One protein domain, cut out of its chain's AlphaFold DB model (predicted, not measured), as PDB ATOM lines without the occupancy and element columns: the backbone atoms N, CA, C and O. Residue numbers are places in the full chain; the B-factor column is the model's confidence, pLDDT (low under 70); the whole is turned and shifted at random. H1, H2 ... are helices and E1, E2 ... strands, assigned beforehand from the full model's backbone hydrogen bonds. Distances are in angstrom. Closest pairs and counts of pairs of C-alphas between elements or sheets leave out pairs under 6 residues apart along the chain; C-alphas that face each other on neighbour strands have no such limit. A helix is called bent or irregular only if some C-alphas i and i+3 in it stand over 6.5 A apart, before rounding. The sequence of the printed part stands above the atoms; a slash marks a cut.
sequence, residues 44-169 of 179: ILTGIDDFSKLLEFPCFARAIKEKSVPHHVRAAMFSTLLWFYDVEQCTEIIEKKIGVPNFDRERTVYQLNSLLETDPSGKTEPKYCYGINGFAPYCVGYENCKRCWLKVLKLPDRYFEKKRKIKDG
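Overview. This is residues 44 to 169 of the 179 residues of an uncharacterized protein of Methanosarcinales archaeon (UniProt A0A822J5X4). A knot of short, crossing helices has H3 in its middle, with the crossed pair H4 and H5 on one side of it and H2 and H6 on the other. H1 runs along one flank from the H4 side to the H2 side, while a tiny E1-E2 hairpin and the last helix, H8, lie toward the opposite flank. The printed part has 126 residues with eight named helices and two strands in the order H1 H2 H3 H4 H5 E1 E2 H6 H7 H8; the sheet, E1 - E2, is antiparallel and the class is mostly helix. It is compact, with a radius of gyration of the C-alphas of 14.2 A and spans of 39 by 38 by 26 A.

Along the chain. H1, residues 48 to 56, begins at C-alpha 48 (-22.189, 55.453, 15.568) and is 15.6 A long; it is only just irregular, C-alphas 49 and 52 being 6.7 A apart. H2 is residues 58 to 65. H3, residues 71 to 82, is 16.5 A long and begins at C-alpha 71 (-5.351, 42.306, 25.392). H4, residues 87 to 98, is 14.9 A long, and H5, residues 105 to 114, is 14.0 A. E1 is residues 116 to 118 and E2 residues 124 to 126. H6, residues 132 to 138, is irregular, C-alphas 134 and 137 being 8.5 A apart. H7 is residues 149 to 152. H8, residues 157 to 169, is 18.5 A long and ends at C-alpha 169 (8.274, 49.500, 5.002).

Arrangement. H3 is the hub, touching four helices. With residues 72 to 77 it touches H6 at a steep tilt of 54 degrees, closest C-alphas Ala 76 and Gly 134, 5.0 A. With 3 pairs of C-alphas within 8 A each, it only just touches H2 (Phe 60 and Met 77, 7.5 A), H4 (Leu 81 and Cys 90, 6.4 A) and H5 (Phe 78 and Leu 112, 6.8 A). H4 and H5 touch, opposite ways at a steep tilt of 55 degrees, closest C-alphas Val 87 and Leu 112, 6.4 A. H2 touches H6, closest C-alphas Cys 59 and Tyr 138, 4.7 A. H1 only just touches H4, with 3 pairs of C-alphas within 8 A, closest Ile 48 and Gln 89, 6.6 A, and only just touches H2, only at the corner, closest Leu 55 and Ala 61, 4.6 A. In the E1-E2 hairpin, N 117 and O 125 are within hydrogen-bond range at 2.9 A. E2 and H8 are near each other, with 6 pairs of C-alphas within 10 A. H7 is close to H6 but not clearly touching, and apart from H8. Every O i to N i+4 pair is within hydrogen-bond range in H2, H3, H5 and H8, against 7 of 8 in H4, 0 of 5 in H1 and 1 of 3 in H6, where O i to N i+3 gives 5 of 6 and 3 of 4; H7 is too short for such a pair.

Size, cuts and confidence. The C-alphas of Ser 121 and Asn 144, 40.4 A apart, are the two farthest apart. The printed part has no cut, and no link is long. The mean pLDDT of the printed part is 87.3, and residue 169 alone is under 70.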
ATOM      1  N   ILE A  44     -21.427  49.017   5.241       85.00
ATOM      2  CA  ILE A  44     -20.902  50.378   5.349       85.00
ATOM      3  C   ILE A  44     -21.276  50.904   6.732       85.00
ATOM      4  O   ILE A  44     -22.428  50.758   7.156       85.00
ATOM      5  N   LEU A  45     -20.285  51.485   7.407       87.25
ATOM      6  CA  LEU A  45     -20.437  52.199   8.668       87.25
ATOM      7  C   LEU A  45     -20.363  53.691   8.354       87.25
ATOM      8  O   LEU A  45     -19.347  54.166   7.852       87.25
ATOM      9  N   THR A  46     -21.466  54.392   8.572       81.19
ATOM     10  CA  THR A  46     -21.636  55.822   8.278       81.19
ATOM     11  C   THR A  46     -21.803  56.662   9.538       81.19
ATOM     12  O   THR A  46     -21.509  57.853   9.508       81.19
ATOM     13  N   GLY A  47     -22.215  56.051  10.652       81.94
ATOM     14  CA  GLY A  47     -22.353  56.712  11.946       81.94
ATOM     15  C   GLY A  47     -22.344  55.721  13.106       81.94
ATOM     16  O   GLY A  47     -22.327  54.507  12.903       81.94
ATOM     17  N   ILE A  48     -22.362  56.240  14.335       87.19
ATOM     18  CA  ILE A  48     -22.189  55.453  15.568       87.19
ATOM     19  C   ILE A  48     -23.236  54.332  15.739       87.19
ATOM     20  O   ILE A  48     -22.954  53.288  16.332       87.19
ATOM     21  N   ASP A  49     -24.435  54.501  15.182       86.94
ATOM     22  CA  ASP A  49     -25.512  53.506  15.257       86.94
ATOM     23  C   ASP A  49     -25.289  52.287  14.363       86.94
ATOM     24  O   ASP A  49     -25.786  51.191  14.652       86.94
ATOM     25  N   ASP A  50     -24.431  52.427  13.353       88.12
ATOM     26  CA  ASP A  50     -24.020  51.319  12.500       88.12
ATOM     27  C   ASP A  50     -23.102  50.326  13.221       88.12
ATOM     28  O   ASP A  50     -22.852  49.243  12.692       88.12
ATOM     29  N   PHE A  51     -22.640  50.633  14.441       89.56
ATOM     30  CA  PHE A  51     -21.846  49.720  15.267       89.56
ATOM     31  C   PHE A  51     -22.458  48.315  15.356       89.56
ATOM     32  O   PHE A  51     -21.736  47.323  15.270       89.56
ATOM     33  N   SER A  52     -23.785  48.215  15.472       88.56
ATOM     34  CA  SER A  52     -24.494  46.931  15.565       88.56
ATOM     35  C   SER A  52     -24.226  46.001  14.371       88.56
ATOM     36  O   SER A  52     -24.197  44.783  14.545       88.56
ATOM     37  N   LYS A  53     -23.920  46.547  13.187       89.50
ATOM     38  CA  LYS A  53     -23.557  45.772  11.987       89.50
ATOM     39  C   LYS A  53     -22.228  45.030  12.148       89.50
ATOM     40  O   LYS A  53     -22.019  44.002  11.509       89.50
ATOM     41  N   LEU A  54     -21.329  45.486  13.029       88.81
ATOM     42  CA  LEU A  54     -20.093  44.758  13.340       88.81
ATOM     43  C   LEU A  54     -20.375  43.409  14.018       88.81
ATOM     44  O   LEU A  54     -19.575  42.483  13.893       88.81
ATOM     45  N   LEU A  55     -21.532  43.260  14.675       87.94
ATOM     46  CA  LEU A  55     -21.970  41.998  15.277       87.94
ATOM     47  C   LEU A  55     -22.339  40.934  14.231       87.94
ATOM     48  O   LEU A  55     -22.466  39.761  14.574       87.94
ATOM     49  N   GLU A  56     -22.464  41.301  12.952       86.44
ATOM     50  CA  GLU A  56     -22.631  40.334  11.861       86.44
ATOM     51  C   GLU A  56     -21.349  39.528  11.590       86.44
ATOM     52  O   GLU A  56     -21.400  38.472  10.949       86.44
ATOM     53  N   PHE A  57     -20.197  40.006  12.079       87.94
ATOM     54  CA  PHE A  57     -18.908  39.340  11.939       87.94
ATOM     55  C   PHE A  57     -18.665  38.385  13.114       87.94
ATOM     56  O   PHE A  57     -18.519  38.844  14.251       87.94
ATOM     57  N   PRO A  58     -18.532  37.062  12.879       87.50
ATOM     58  CA  PRO A  58     -18.436  36.081  13.962       87.50
ATOM     59  C   PRO A  58     -17.306  36.351  14.961       87.50
ATOM     60  O   PRO A  58     -17.495  36.179  16.163       87.50
ATOM     61  N   CYS A  59     -16.144  36.803  14.481       89.00
ATOM     62  CA  CYS A  59     -14.997  37.108  15.337       89.00
ATOM     63  C   CYS A  59     -15.242  38.321  16.245       89.00
ATOM     64  O   CYS A  59     -14.840  38.308  17.404       89.00
ATOM     65  N   PHE A  60     -15.940  39.338  15.738       89.62
ATOM     66  CA  PHE A  60     -16.266  40.551  16.484       89.62
ATOM     67  C   PHE A  60     -17.384  40.276  17.499       89.62
ATOM     68  O   PHE A  60     -17.273  40.641  18.666       89.62
ATOM     69  N   ALA A  61     -18.419  39.541  17.082       90.31
ATOM     70  CA  ALA A  61     -19.518  39.127  17.947       90.31
ATOM     71  C   ALA A  61     -19.051  38.246  19.116       90.31
ATOM     72  O   ALA A  61     -19.529  38.415  20.234       90.31
ATOM     73  N   ARG A  62     -18.120  37.312  18.874       89.94
ATOM     74  CA  ARG A  62     -17.520  36.491  19.938       89.94
ATOM     75  C   ARG A  62     -16.724  37.342  20.915       89.94
ATOM     76  O   ARG A  62     -16.965  37.241  22.110       89.94
ATOM     77  N   ALA A  63     -15.854  38.213  20.408       89.06
ATOM     78  CA  ALA A  63     -15.040  39.069  21.258       89.06
ATOM     79  C   ALA A  63     -15.897  39.990  22.150       89.06
ATOM     80  O   ALA A  63     -15.581  40.161  23.316       89.06
ATOM     81  N   ILE A  64     -17.025  40.518  21.662       89.06
ATOM     82  CA  ILE A  64     -17.930  41.339  22.493       89.06
ATOM     83  C   ILE A  64     -18.669  40.513  23.555       89.06
ATOM     84  O   ILE A  64     -18.915  41.004  24.652       89.06
ATOM     85  N   LYS A  65     -19.048  39.267  23.246       87.44
ATOM     86  CA  LYS A  65     -19.816  38.414  24.171       87.44
ATOM     87  C   LYS A  65     -18.980  37.847  25.317       87.44
ATOM     88  O   LYS A  65     -19.550  37.415  26.319       87.44
ATOM     89  N   GLU A  66     -17.661  37.780  25.171       85.94
ATOM     90  CA  GLU A  66     -16.803  37.206  26.200       85.94
ATOM     91  C   GLU A  66     -16.555  38.165  27.363       85.94
ATOM     92  O   GLU A  66     -16.222  39.333  27.189       85.94
ATOM     93  N   LYS A  67     -16.655  37.630  28.586       71.88
ATOM     94  CA  LYS A  67     -16.414  38.387  29.826       71.88
ATOM     95  C   LYS A  67     -14.971  38.883  29.952       71.88
ATOM     96  O   LYS A  67     -14.721  39.871  30.634       71.88
ATOM     97  N   SER A  68     -14.024  38.172  29.341       82.19
ATOM     98  CA  SER A  68     -12.605  38.509  29.359       82.19
ATOM     99  C   SER A  68     -12.012  38.263  27.982       82.19
ATOM    100  O   SER A  68     -11.909  37.125  27.537       82.19
ATOM    101  N   VAL A  69     -11.623  39.348  27.321       85.94
ATOM    102  CA  VAL A  69     -11.001  39.320  25.996       85.94
ATOM    103  C   VAL A  69      -9.497  39.547  26.147       85.94
ATOM    104  O   VAL A  69      -9.119  40.517  26.827       85.94
ATOM    105  N   PRO A  70      -8.635  38.733  25.501       88.75
ATOM    106  CA  PRO A  70      -7.194  38.949  25.487       88.75
ATOM    107  C   PRO A  70      -6.825  40.366  25.049       88.75
ATOM    108  O   PRO A  70      -7.438  40.930  24.138       88.75
ATOM    109  N   HIS A  71      -5.776  40.928  25.654       87.38
ATOM    110  CA  HIS A  71      -5.351  42.306  25.392       87.38
ATOM    111  C   HIS A  71      -5.145  42.595  23.896       87.38
ATOM    112  O   HIS A  71      -5.620  43.610  23.396       87.38
ATOM    113  N   HIS A  72      -4.499  41.682  23.164       87.38
ATOM    114  CA  HIS A  72      -4.243  41.851  21.732       87.38
ATOM    115  C   HIS A  72      -5.533  41.906  20.896       87.38
ATOM    116  O   HIS A  72      -5.609  42.703  19.964       87.38
ATOM    117  N   VAL A  73      -6.563  41.124  21.248       90.38
ATOM    118  CA  VAL A  73      -7.857  41.185  20.551       90.38
ATOM    119  C   VAL A  73      -8.586  42.475  20.886       90.38
ATOM    120  O   VAL A  73      -9.147  43.107  19.997       90.38
ATOM    121  N   ARG A  74      -8.540  42.920  22.145       89.56
ATOM    122  CA  ARG A  74      -9.128  44.205  22.542       89.56
ATOM    123  C   ARG A  74      -8.481  45.371  21.794       89.56
ATOM    124  O   ARG A  74      -9.189  46.206  21.241       89.56
ATOM    125  N   ALA A  75      -7.151  45.383  21.711       90.00
ATOM    126  CA  ALA A  75      -6.409  46.363  20.927       90.00
ATOM    127  C   ALA A  75      -6.799  46.308  19.439       90.00
ATOM    128  O   ALA A  75      -7.037  47.351  18.831       90.00
ATOM    129  N   ALA A  76      -6.953  45.107  18.869       91.19
ATOM    130  CA  ALA A  76      -7.409  44.935  17.493       91.19
ATOM    131  C   ALA A  76      -8.838  45.448  17.266       91.19
ATOM    132  O   ALA A  76      -9.096  46.113  16.262       91.19
ATOM    133  N   MET A  77      -9.761  45.195  18.197       91.69
ATOM    134  CA  MET A  77     -11.124  45.730  18.155       91.69
ATOM    135  C   MET A  77     -11.127  47.254  18.190       91.69
ATOM    136  O   MET A  77     -11.724  47.876  17.316       91.69
ATOM    137  N   PHE A  78     -10.439  47.856  19.159       92.31
ATOM    138  CA  PHE A  78     -10.392  49.309  19.325       92.31
ATOM    139  C   PHE A  78      -9.736  49.987  18.123       92.31
ATOM    140  O   PHE A  78     -10.283  50.937  17.572       92.31
ATOM    141  N   SER A  79      -8.623  49.438  17.634       91.56
ATOM    142  CA  SER A  79      -7.979  49.918  16.413       91.56
ATOM    143  C   SER A  79      -8.891  49.784  15.189       91.56
ATOM    144  O   SER A  79      -8.920  50.694  14.366       91.56
ATOM    145  N   THR A  80      -9.678  48.706  15.083       90.62
ATOM    146  CA  THR A  80     -10.669  48.548  14.004       90.62
ATOM    147  C   THR A  80     -11.746  49.630  14.075       90.62
ATOM    148  O   THR A  80     -12.100  50.181  13.040       90.62
ATOM    149  N   LEU A  81     -12.243  49.970  15.272       92.81
ATOM    150  CA  LEU A  81     -13.227  51.044  15.456       92.81
ATOM    151  C   LEU A  81     -12.670  52.412  15.042       92.81
ATOM    152  O   LEU A  81     -13.347  53.138  14.317       92.81
ATOM    153  N   LEU A  82     -11.422  52.719  15.410       94.12
ATOM    154  CA  LEU A  82     -10.762  53.998  15.106       94.12
ATOM    155  C   LEU A  82     -10.571  54.264  13.600       94.12
ATOM    156  O   LEU A  82     -10.304  55.393  13.191       94.12
ATOM    157  N   TRP A  83     -10.722  53.252  12.740       91.88
ATOM    158  CA  TRP A  83     -10.751  53.475  11.292       91.88
ATOM    159  C   TRP A  83     -12.035  54.169  10.819       91.88
ATOM    160  O   TRP A  83     -12.000  54.866   9.799       91.88
ATOM    161  N   PHE A  84     -13.134  54.012  11.558       91.81
ATOM    162  CA  PHE A  84     -14.472  54.488  11.195       91.81
ATOM    163  C   PHE A  84     -14.987  55.609  12.089       91.81
ATOM    164  O   PHE A  84     -15.781  56.423  11.628       91.81
ATOM    165  N   TYR A  85     -14.538  55.642  13.340       93.19
ATOM    166  CA  TYR A  85     -15.051  56.525  14.377       93.19
ATOM    167  C   TYR A  85     -13.905  57.287  15.038       93.19
ATOM    168  O   TYR A  85     -12.779  56.792  15.104       93.19
ATOM    169  N   ASP A  86     -14.189  58.481  15.546       93.50
ATOM    170  CA  ASP A  86     -13.235  59.221  16.370       93.50
ATOM    171  C   ASP A  86     -13.131  58.642  17.799       93.50
ATOM    172  O   ASP A  86     -13.789  57.660  18.160       93.50
ATOM    173  N   VAL A  87     -12.255  59.227  18.620       95.75
ATOM    174  CA  VAL A  87     -12.002  58.771  19.997       95.75
ATOM    175  C   VAL A  87     -13.240  58.908  20.881       95.75
ATOM    176  O   VAL A  87     -13.492  58.026  21.705       95.75
ATOM    177  N   GLU A  88     -14.025  59.972  20.721       95.62
ATOM    178  CA  GLU A  88     -15.225  60.212  21.522       95.62
ATOM    179  C   GLU A  88     -16.303  59.174  21.197       95.62
ATOM    180  O   GLU A  88     -16.806  58.494  22.095       95.62
ATOM    181  N   GLN A  89     -16.553  58.951  19.907       95.94
ATOM    182  CA  GLN A  89     -17.467  57.930  19.405       95.94
ATOM    183  C   GLN A  89     -17.025  56.519  19.808       95.94
ATOM    184  O   GLN A  89     -17.847  55.708  20.238       95.94
ATOM    185  N   CYS A  90     -15.728  56.203  19.715       95.81
ATOM    186  CA  CYS A  90     -15.197  54.918  20.178       95.81
ATOM    187  C   CYS A  90     -15.408  54.732  21.683       95.81
ATOM    188  O   CYS A  90     -15.810  53.653  22.115       95.81
ATOM    189  N   THR A  91     -15.163  55.777  22.476       96.44
ATOM    190  CA  THR A  91     -15.365  55.755  23.931       96.44
ATOM    191  C   THR A  91     -16.832  55.495  24.262       96.44
ATOM    192  O   THR A  91     -17.128  54.613  25.067       96.44
ATOM    193  N   GLU A  92     -17.758  56.179  23.583       95.56
ATOM    194  CA  GLU A  92     -19.197  55.961  23.741       95.56
ATOM    195  C   GLU A  92     -19.626  54.542  23.339       95.56
ATOM    196  O   GLU A  92     -20.409  53.908  24.050       95.56
ATOM    197  N   ILE A  93     -19.104  54.007  22.230       94.88
ATOM    198  CA  ILE A  93     -19.360  52.622  21.813       94.88
ATOM    199  C   ILE A  93     -18.912  51.642  22.906       94.88
ATOM    200  O   ILE A  93     -19.661  50.728  23.252       94.88
ATOM    201  N   ILE A  94     -17.705  51.820  23.448       93.00
ATOM    202  CA  ILE A  94     -17.130  50.928  24.465       93.00
ATOM    203  C   ILE A  94     -17.954  50.970  25.756       93.00
ATOM    204  O   ILE A  94     -18.261  49.920  26.327       93.00
ATOM    205  N   GLU A  95     -18.341  52.166  26.184       93.00
ATOM    206  CA  GLU A  95     -19.132  52.392  27.391       93.00
ATOM    207  C   GLU A  95     -20.555  51.842  27.250       93.00
ATOM    208  O   GLU A  95     -20.979  50.989  28.028       93.00
ATOM    209  N   LYS A  96     -21.294  52.306  26.237       92.12
ATOM    210  CA  LYS A  96     -22.750  52.121  26.160       92.12
ATOM    211  C   LYS A  96     -23.178  50.918  25.329       92.12
ATOM    212  O   LYS A  96     -24.215  50.328  25.615       92.12
ATOM    213  N   LYS A  97     -22.433  50.577  24.268       91.25
ATOM    214  CA  LYS A  97     -22.827  49.517  23.319       91.25
ATOM    215  C   LYS A  97     -22.104  48.192  23.578       91.25
ATOM    216  O   LYS A  97     -22.706  47.140  23.385       91.25
ATOM    217  N   ILE A  98     -20.839  48.224  24.010       89.88
ATOM    218  CA  ILE A  98     -20.088  47.022  24.420       89.88
ATOM    219  C   ILE A  98     -20.347  46.698  25.896       89.88
ATOM    220  O   ILE A  98     -20.541  45.532  26.225       89.88
ATOM    221  N   GLY A  99     -20.375  47.706  26.773       87.00
ATOM    222  CA  GLY A  99     -20.660  47.510  28.196       87.00
ATOM    223  C   GLY A  99     -19.511  46.840  28.948       87.00
ATOM    224  O   GLY A  99     -19.706  45.823  29.614       87.00
ATOM    225  N   VAL A 100     -18.292  47.379  28.823       82.56
ATOM    226  CA  VAL A 100     -17.110  46.822  29.504       82.56
ATOM    227  C   VAL A 100     -17.265  46.932  31.034       82.56
ATOM    228  O   VAL A 100     -17.508  48.028  31.538       82.56
ATOM    229  N   PRO A 101     -17.088  45.836  31.800       82.00
ATOM    230  CA  PRO A 101     -17.128  45.889  33.262       82.00
ATOM    231  C   PRO A 101     -16.055  46.820  33.834       82.00
ATOM    232  O   PRO A 101     -14.915  46.795  33.369       82.00
ATOM    233  N   ASN A 102     -16.395  47.583  34.879       86.62
ATOM    234  CA  ASN A 102     -15.503  48.568  35.507       86.62
ATOM    235  C   ASN A 102     -14.940  49.576  34.490       86.62
ATOM    236  O   ASN A 102     -13.738  49.844  34.467       86.62
ATOM    237  N   PHE A 103     -15.812  50.069  33.606       90.44
ATOM    238  CA  PHE A 103     -15.447  51.062  32.609       90.44
ATOM    239  C   PHE A 103     -14.830  52.299  33.272       90.44
ATOM    240  O   PHE A 103     -15.415  52.899  34.170       90.44
ATOM    241  N   ASP A 104     -13.654  52.674  32.782       95.06
ATOM    242  CA  ASP A 104     -12.939  53.879  33.173       95.06
ATOM    243  C   ASP A 104     -12.726  54.720  31.914       95.06
ATOM    244  O   ASP A 104     -12.067  54.284  30.958       95.06
ATOM    245  N   ARG A 105     -13.336  55.909  31.895       95.62
ATOM    246  CA  ARG A 105     -13.339  56.781  30.720       95.62
ATOM    247  C   ARG A 105     -11.944  57.303  30.408       95.62
ATOM    248  O   ARG A 105     -11.519  57.212  29.260       95.62
ATOM    249  N   GLU A 106     -11.231  57.817  31.405       96.62
ATOM    250  CA  GLU A 106      -9.904  58.414  31.220       96.62
ATOM    251  C   GLU A 106      -8.907  57.375  30.712       96.62
ATOM    252  O   GLU A 106      -8.210  57.595  29.718       96.62
ATOM    253  N   ARG A 107      -8.911  56.187  31.322       94.69
ATOM    254  CA  ARG A 107      -8.083  55.061  30.897       94.69
ATOM    255  C   ARG A 107      -8.444  54.591  29.494       94.69
ATOM    256  O   ARG A 107      -7.542  54.287  28.715       94.69
ATOM    257  N   THR A 108      -9.731  54.523  29.153       94.19
ATOM    258  CA  THR A 108     -10.174  54.121  27.808       94.19
ATOM    259  C   THR A 108      -9.730  55.136  26.758       94.19
ATOM    260  O   THR A 108      -9.167  54.746  25.737       94.19
ATOM    261  N   VAL A 109      -9.907  56.432  27.022       96.69
ATOM    262  CA  VAL A 109      -9.453  57.515  26.137       96.69
ATOM    263  C   VAL A 109      -7.935  57.469  25.968       96.69
ATOM    264  O   VAL A 109      -7.441  57.549  24.844       96.69
ATOM    265  N   TYR A 110      -7.184  57.265  27.052       95.69
ATOM    266  CA  TYR A 110      -5.733  57.083  26.993       95.69
ATOM    267  C   TYR A 110      -5.345  55.892  26.103       95.69
ATOM    268  O   TYR A 110      -4.492  56.019  25.224       95.69
ATOM    269  N   GLN A 111      -6.007  54.745  26.274       93.62
ATOM    270  CA  GLN A 111      -5.766  53.554  25.458       93.62
ATOM    271  C   GLN A 111      -6.093  53.781  23.979       93.62
ATOM    272  O   GLN A 111      -5.292  53.400  23.129       93.62
ATOM    273  N   LEU A 112      -7.218  54.425  23.660       96.06
ATOM    274  CA  LEU A 112      -7.589  54.759  22.281       96.06
ATOM    275  C   LEU A 112      -6.565  55.698  21.640       96.06
ATOM    276  O   LEU A 112      -6.083  55.411  20.547       96.06
ATOM    277  N   ASN A 113      -6.156  56.754  22.345       95.88
ATOM    278  CA  ASN A 113      -5.124  57.672  21.865       95.88
ATOM    279  C   ASN A 113      -3.775  56.969  21.662       95.88
ATOM    280  O   ASN A 113      -3.072  57.253  20.697       95.88
ATOM    281  N   SER A 114      -3.426  55.989  22.503       94.69
ATOM    282  CA  SER A 114      -2.199  55.203  22.321       94.69
ATOM    283  C   SER A 114      -2.178  54.386  21.020       94.69
ATOM    284  O   SER A 114      -1.097  54.060  20.527       94.69
ATOM    285  N   LEU A 115      -3.343  54.092  20.431       95.00
ATOM    286  CA  LEU A 115      -3.489  53.373  19.158       95.00
ATOM    287  C   LEU A 115      -3.468  54.302  17.937       95.00
ATOM    288  O   LEU A 115      -3.531  53.817  16.805       95.00
ATOM    289  N   LEU A 116      -3.371  55.610  18.158       94.75
ATOM    290  CA  LEU A 116      -3.275  56.626  17.123       94.75
ATOM    291  C   LEU A 116      -1.837  57.125  16.992       94.75
ATOM    292  O   LEU A 116      -1.090  57.201  17.971       94.75
ATOM    293  N   GLU A 117      -1.449  57.462  15.773       92.44
ATOM    294  CA  GLU A 117      -0.238  58.209  15.464       92.44
ATOM    295  C   GLU A 117      -0.599  59.487  14.724       92.44
ATOM    296  O   GLU A 117      -1.606  59.549  14.019       92.44
ATOM    297  N   THR A 118       0.234  60.500  14.904       87.06
ATOM    298  CA  THR A 118       0.099  61.778  14.222       87.06
ATOM    299  C   THR A 118       1.251  61.896  13.246       87.06
ATOM    300  O   THR A 118       2.413  61.776  13.640       87.06
ATOM    301  N   ASP A 119       0.931  62.089  11.973       79.31
ATOM    302  CA  ASP A 119       1.944  62.320  10.955       79.31
ATOM    303  C   ASP A 119       2.555  63.737  11.084       79.31
ATOM    304  O   ASP A 119       2.024  64.587  11.808       79.31
ATOM    305  N   PRO A 120       3.664  64.041  10.384       75.75
ATOM    306  CA  PRO A 120       4.278  65.371  10.427       75.75
ATOM    307  C   PRO A 120       3.367  66.516   9.954       75.75
ATOM    308  O   PRO A 120       3.674  67.675  10.213       75.75
ATOM    309  N   SER A 121       2.259  66.214   9.264       77.12
ATOM    310  CA  SER A 121       1.257  67.203   8.846       77.12
ATOM    311  C   SER A 121       0.208  67.492   9.927       77.12
ATOM    312  O   SER A 121      -0.678  68.320   9.721       77.12
ATOM    313  N   GLY A 122       0.306  66.834  11.087       80.19
ATOM    314  CA  GLY A 122      -0.640  66.969  12.191       80.19
ATOM    315  C   GLY A 122      -1.888  66.102  12.034       80.19
ATOM    316  O   GLY A 122      -2.817  66.221  12.832       80.19
ATOM    317  N   LYS A 123      -1.940  65.220  11.030       81.44
ATOM    318  CA  LYS A 123      -3.092  64.349  10.803       81.44
ATOM    319  C   LYS A 123      -2.962  63.085  11.641       81.44
ATOM    320  O   LYS A 123      -1.993  62.338  11.524       81.44
ATOM    321  N   THR A 124      -3.973  62.835  12.468       87.81
ATOM    322  CA  THR A 124      -4.042  61.648  13.320       87.81
ATOM    323  C   THR A 124      -4.728  60.485  12.601       87.81
ATOM    324  O   THR A 124      -5.819  60.633  12.044       87.81
ATOM    325  N   GLU A 125      -4.106  59.308  12.624       90.06
ATOM    326  CA  GLU A 125      -4.645  58.070  12.056       90.06
ATOM    327  C   GLU A 125      -4.339  56.846  12.936       90.06
ATOM    328  O   GLU A 125      -3.417  56.882  13.755       90.06
ATOM    329  N   PRO A 126      -5.093  55.738  12.806       92.06
ATOM    330  CA  PRO A 126      -4.769  54.515  13.531       92.06
ATOM    331  C   PRO A 126      -3.401  53.947  13.123       92.06
ATOM    332  O   PRO A 126      -3.120  53.753  11.939       92.06
ATOM    333  N   LYS A 127      -2.583  53.594  14.122       90.62
ATOM    334  CA  LYS A 127      -1.249  52.985  13.956       90.62
ATOM    335  C   LYS A 127      -1.295  51.663  13.203       90.62
ATOM    336  O   LYS A 127      -0.425  51.350  12.393       90.62
ATOM    337  N   TYR A 128      -2.313  50.859  13.495       87.38
ATOM    338  CA  TYR A 128      -2.345  49.454  13.117       87.38
ATOM    339  C   TYR A 128      -3.470  49.142  12.130       87.38
ATOM    340  O   TYR A 128      -4.617  49.569  12.273       87.38
ATOM    341  N   CYS A 129      -3.142  48.309  11.146       87.38
ATOM    342  CA  CYS A 129      -4.104  47.661  10.263       87.38
ATOM    343  C   CYS A 129      -4.253  46.198  10.687       87.38
ATOM    344  O   CYS A 129      -3.736  45.298  10.021       87.38
ATOM    345  N   TYR A 130      -4.924  45.941  11.815       78.88
ATOM    346  CA  TYR A 130      -5.144  44.563  12.251       78.88
ATOM    347  C   TYR A 130      -5.940  43.809  11.185       78.88
ATOM    348  O   TYR A 130      -7.025  44.219  10.792       78.88
ATOM    349  N   GLY A 131      -5.355  42.731  10.663       75.31
ATOM    350  CA  GLY A 131      -6.029  41.802   9.763       75.31
ATOM    351  C   GLY A 131      -6.730  40.691  10.543       75.31
ATOM    352  O   GLY A 131      -7.135  40.862  11.692       75.31
ATOM    353  N   ILE A 132      -6.801  39.497   9.951       76.00
ATOM    354  CA  ILE A 132      -7.327  38.303  10.631       76.00
ATOM    355  C   ILE A 132      -6.572  37.962  11.925       76.00
ATOM    356  O   ILE A 132      -7.186  37.498  12.882       76.00
ATOM    357  N   ASN A 133      -5.269  38.261  11.980       77.81
ATOM    358  CA  ASN A 133      -4.397  37.923  13.107       77.81
ATOM    359  C   ASN A 133      -4.770  38.669  14.393       77.81
ATOM    360  O   ASN A 133      -4.613  38.124  15.480       77.81
ATOM    361  N   GLY A 134      -5.325  39.883  14.284       83.19
ATOM    362  CA  GLY A 134      -5.783  40.638  15.454       83.19
ATOM    363  C   GLY A 134      -6.939  39.956  16.189       83.19
ATOM    364  O   GLY A 134      -7.125  40.168  17.379       83.19
ATOM    365  N   PHE A 135      -7.679  39.092  15.492       85.19
ATOM    366  CA  PHE A 135      -8.791  38.318  16.034       85.19
ATOM    367  C   PHE A 135      -8.491  36.819  16.053       85.19
ATOM    368  O   PHE A 135      -9.435  36.037  16.120       85.19
ATOM    369  N   ALA A 136      -7.224  36.396  15.964       83.50
ATOM    370  CA  ALA A 136      -6.850  34.993  15.769       83.50
ATOM    371  C   ALA A 136      -7.582  33.999  16.700       83.50
ATOM    372  O   ALA A 136      -8.114  33.024  16.168       83.50
ATOM    373  N   PRO A 137      -7.753  34.255  18.018       85.88
ATOM    374  CA  PRO A 137      -8.497  33.347  18.904       85.88
ATOM    375  C   PRO A 137      -9.974  33.148  18.525       85.88
ATOM    376  O   PRO A 137     -10.583  32.133  18.851       85.88
ATOM    377  N   TYR A 138     -10.563  34.115  17.822       86.00
ATOM    378  CA  TYR A 138     -11.978  34.147  17.447       86.00
ATOM    379  C   TYR A 138     -12.204  34.002  15.939       86.00
ATOM    380  O   TYR A 138     -13.350  33.962  15.479       86.00
ATOM    381  N   CYS A 139     -11.130  33.962  15.154       85.12
ATOM    382  CA  CYS A 139     -11.177  33.886  13.707       85.12
ATOM    383  C   CYS A 139     -11.233  32.423  13.265       85.12
ATOM    384  O   CYS A 139     -10.384  31.621  13.629       85.12
ATOM    385  N   VAL A 140     -12.194  32.082  12.406       81.00
ATOM    386  CA  VAL A 140     -12.282  30.746  11.783       81.00
ATOM    387  C   VAL A 140     -11.411  30.615  10.518       81.00
ATOM    388  O   VAL A 140     -11.491  29.618   9.804       81.00
ATOM    389  N   GLY A 141     -10.596  31.635  10.225       79.19
ATOM    390  CA  GLY A 141      -9.759  31.749   9.028       79.19
ATOM    391  C   GLY A 141     -10.401  32.582   7.913       79.19
ATOM    392  O   GLY A 141     -11.613  32.537   7.706       79.19
ATOM    393  N   TYR A 142      -9.587  33.360   7.186       77.00
ATOM    394  CA  TYR A 142     -10.051  34.260   6.116       77.00
ATOM    395  C   TYR A 142     -10.809  33.519   5.008       77.00
ATOM    396  O   TYR A 142     -11.901  33.939   4.620       77.00
ATOM    397  N   GLU A 143     -10.258  32.404   4.524       79.81
ATOM    398  CA  GLU A 143     -10.869  31.631   3.437       79.81
ATOM    399  C   GLU A 143     -12.164  30.943   3.864       79.81
ATOM    400  O   GLU A 143     -13.163  30.997   3.149       79.81
ATOM    401  N   ASN A 144     -12.197  30.420   5.087       78.44
ATOM    402  CA  ASN A 144     -13.358  29.714   5.627       78.44
ATOM    403  C   ASN A 144     -14.477  30.667   6.077       78.44
ATOM    404  O   ASN A 144     -15.646  30.286   6.163       78.44
ATOM    405  N   CYS A 145     -14.148  31.929   6.370       79.94
ATOM    406  CA  CYS A 145     -15.109  32.913   6.838       79.94
ATOM    407  C   CYS A 145     -15.778  33.643   5.662       79.94
ATOM    408  O   CYS A 145     -15.295  34.670   5.178       79.94
ATOM    409  N   LYS A 146     -16.956  33.152   5.249       76.69
ATOM    410  CA  LYS A 146     -17.794  33.796   4.212       76.69
ATOM    411  C   LYS A 146     -18.171  35.245   4.555       76.69
ATOM    412  O   LYS A 146     -18.343  36.059   3.655       76.69
ATOM    413  N   ARG A 147     -18.274  35.568   5.851       78.56
ATOM    414  CA  ARG A 147     -18.543  36.915   6.386       78.56
ATOM    415  C   ARG A 147     -17.310  37.526   7.053       78.56
ATOM    416  O   ARG A 147     -17.412  38.149   8.105       78.56
ATOM    417  N   CYS A 148     -16.122  37.312   6.490       83.88
ATOM    418  CA  CYS A 148     -14.930  37.968   7.011       83.88
ATOM    419  C   CYS A 148     -15.092  39.485   6.881       83.88
ATOM    420  O   CYS A 148     -15.377  39.983   5.793       83.88
ATOM    421  N   TRP A 149     -14.872  40.228   7.962       82.50
ATOM    422  CA  TRP A 149     -14.995  41.683   7.940       82.50
ATOM    423  C   TRP A 149     -14.064  42.323   6.894       82.50
ATOM    424  O   TRP A 149     -14.484  43.237   6.204       82.50
ATOM    425  N   LEU A 150     -12.876  41.758   6.645       81.75
ATOM    426  CA  LEU A 150     -11.983  42.202   5.563       81.75
ATOM    427  C   LEU A 150     -12.560  42.006   4.144       81.75
ATOM    428  O   LEU A 150     -12.123  42.682   3.219       81.75
ATOM    429  N   LYS A 151     -13.510  41.076   3.957       81.69
ATOM    430  CA  LYS A 151     -14.194  40.824   2.672       81.69
ATOM    431  C   LYS A 151     -15.433  41.705   2.501       81.69
ATOM    432  O   LYS A 151     -15.783  42.076   1.384       81.69
ATOM    433  N   VAL A 152     -16.130  41.973   3.603       83.44
ATOM    434  CA  VAL A 152     -17.510  42.474   3.584       83.44
ATOM    435  C   VAL A 152     -17.608  43.930   4.044       83.44
ATOM    436  O   VAL A 152     -18.447  44.672   3.541       83.44
ATOM    437  N   LEU A 153     -16.756  44.366   4.970       85.44
ATOM    438  CA  LEU A 153     -16.754  45.730   5.490       85.44
ATOM    439  C   LEU A 153     -16.073  46.679   4.497       85.44
ATOM    440  O   LEU A 153     -14.940  46.448   4.072       85.44
ATOM    441  N   LYS A 154     -16.743  47.778   4.144       87.81
ATOM    442  CA  LYS A 154     -16.153  48.854   3.341       87.81
ATOM    443  C   LYS A 154     -15.215  49.684   4.219       87.81
ATOM    444  O   LYS A 154     -15.646  50.653   4.834       87.81
ATOM    445  N   LEU A 155     -13.945  49.295   4.262       87.44
ATOM    446  CA  LEU A 155     -12.876  50.068   4.901       87.44
ATOM    447  C   LEU A 155     -12.605  51.374   4.132       87.44
ATOM    448  O   LEU A 155     -12.757  51.389   2.907       87.44
ATOM    449  N   PRO A 156     -12.219  52.464   4.819       87.12
ATOM    450  CA  PRO A 156     -11.878  53.725   4.165       87.12
ATOM    451  C   PRO A 156     -10.568  53.592   3.378       87.12
ATOM    452  O   PRO A 156      -9.677  52.853   3.790       87.12
ATOM    453  N   ASP A 157     -10.401  54.342   2.287       86.06
ATOM    454  CA  ASP A 157      -9.243  54.195   1.383       86.06
ATOM    455  C   ASP A 157      -7.890  54.374   2.099       86.06
ATOM    456  O   ASP A 157      -6.957  53.593   1.882       86.06
ATOM    457  N   ARG A 158      -7.833  55.296   3.071       86.81
ATOM    458  CA  ARG A 158      -6.677  55.508   3.964       86.81
ATOM    459  C   ARG A 158      -6.203  54.241   4.693       86.81
ATOM    460  O   ARG A 158      -5.011  54.094   4.942       86.81
ATOM    461  N   TYR A 159      -7.099  53.296   4.993       88.62
ATOM    462  CA  TYR A 159      -6.723  52.004   5.581       88.62
ATOM    463  C   TYR A 159      -5.810  51.221   4.635       88.62
ATOM    464  O   TYR A 159      -4.792  50.664   5.044       88.62
ATOM    465  N   PHE A 160      -6.152  51.176   3.346       86.19
ATOM    466  CA  PHE A 160      -5.382  50.428   2.355       86.19
ATOM    467  C   PHE A 160      -4.067  51.125   2.007       86.19
ATOM    468  O   PHE A 160      -3.064  50.454   1.774       86.19
ATOM    469  N   GLU A 161      -4.040  52.456   2.018       87.94
ATOM    470  CA  GLU A 161      -2.801  53.232   1.920       87.94
ATOM    471  C   GLU A 161      -1.854  52.918   3.077       87.94
ATOM    472  O   GLU A 161      -0.701  52.563   2.838       87.94
ATOM    473  N   LYS A 162      -2.354  52.952   4.318       87.50
ATOM    474  CA  LYS A 162      -1.578  52.594   5.509       87.50
ATOM    475  C   LYS A 162      -1.060  51.163   5.445       87.50
ATOM    476  O   LYS A 162       0.119  50.916   5.681       87.50
ATOM    477  N   LYS A 163      -1.927  50.223   5.070       86.50
ATOM    478  CA  LYS A 163      -1.565  48.812   4.918       86.50
ATOM    479  C   LYS A 163      -0.454  48.607   3.883       86.50
ATOM    480  O   LYS A 163       0.424  47.783   4.121       86.50
ATOM    481  N   ARG A 164      -0.477  49.346   2.765       87.31
ATOM    482  CA  ARG A 164       0.611  49.336   1.771       87.31
ATOM    483  C   ARG A 164       1.906  49.881   2.364       87.31
ATOM    484  O   ARG A 164       2.884  49.154   2.360       87.31
ATOM    485  N   LYS A 165       1.878  51.057   3.004       86.00
ATOM    486  CA  LYS A 165       3.060  51.643   3.669       86.00
ATOM    487  C   LYS A 165       3.716  50.691   4.672       86.00
ATOM    488  O   LYS A 165       4.935  50.607   4.713       86.00
ATOM    489  N   ILE A 166       2.921  49.976   5.473       83.00
ATOM    490  CA  ILE A 166       3.445  48.991   6.430       83.00
ATOM    491  C   ILE A 166       4.157  47.854   5.691       83.00
ATOM    492  O   ILE A 166       5.259  47.494   6.081       83.00
ATOM    493  N   LYS A 167       3.548  47.319   4.625       79.75
ATOM    494  CA  LYS A 167       4.130  46.232   3.829       79.75
ATOM    495  C   LYS A 167       5.414  46.670   3.112       79.75
ATOM    496  O   LYS A 167       6.425  45.981   3.189       79.75
ATOM    497  N   ASP A 168       5.378  47.836   2.478       74.12
ATOM    498  CA  ASP A 168       6.516  48.394   1.747       74.12
ATOM    499  C   ASP A 168       7.654  48.780   2.714       74.12
ATOM    500  O   ASP A 168       8.831  48.647   2.389       74.12
ATOM    501  N   GLY A 169       7.316  49.212   3.935       60.78
ATOM    502  CA  GLY A 169       8.274  49.500   5.002       60.78
ATOM    503  C   GLY A 169       8.914  48.250   5.611       60.78
ATOM    504  O   GLY A 169      10.102  48.283   5.934       60.78
TER     505      GLY A 169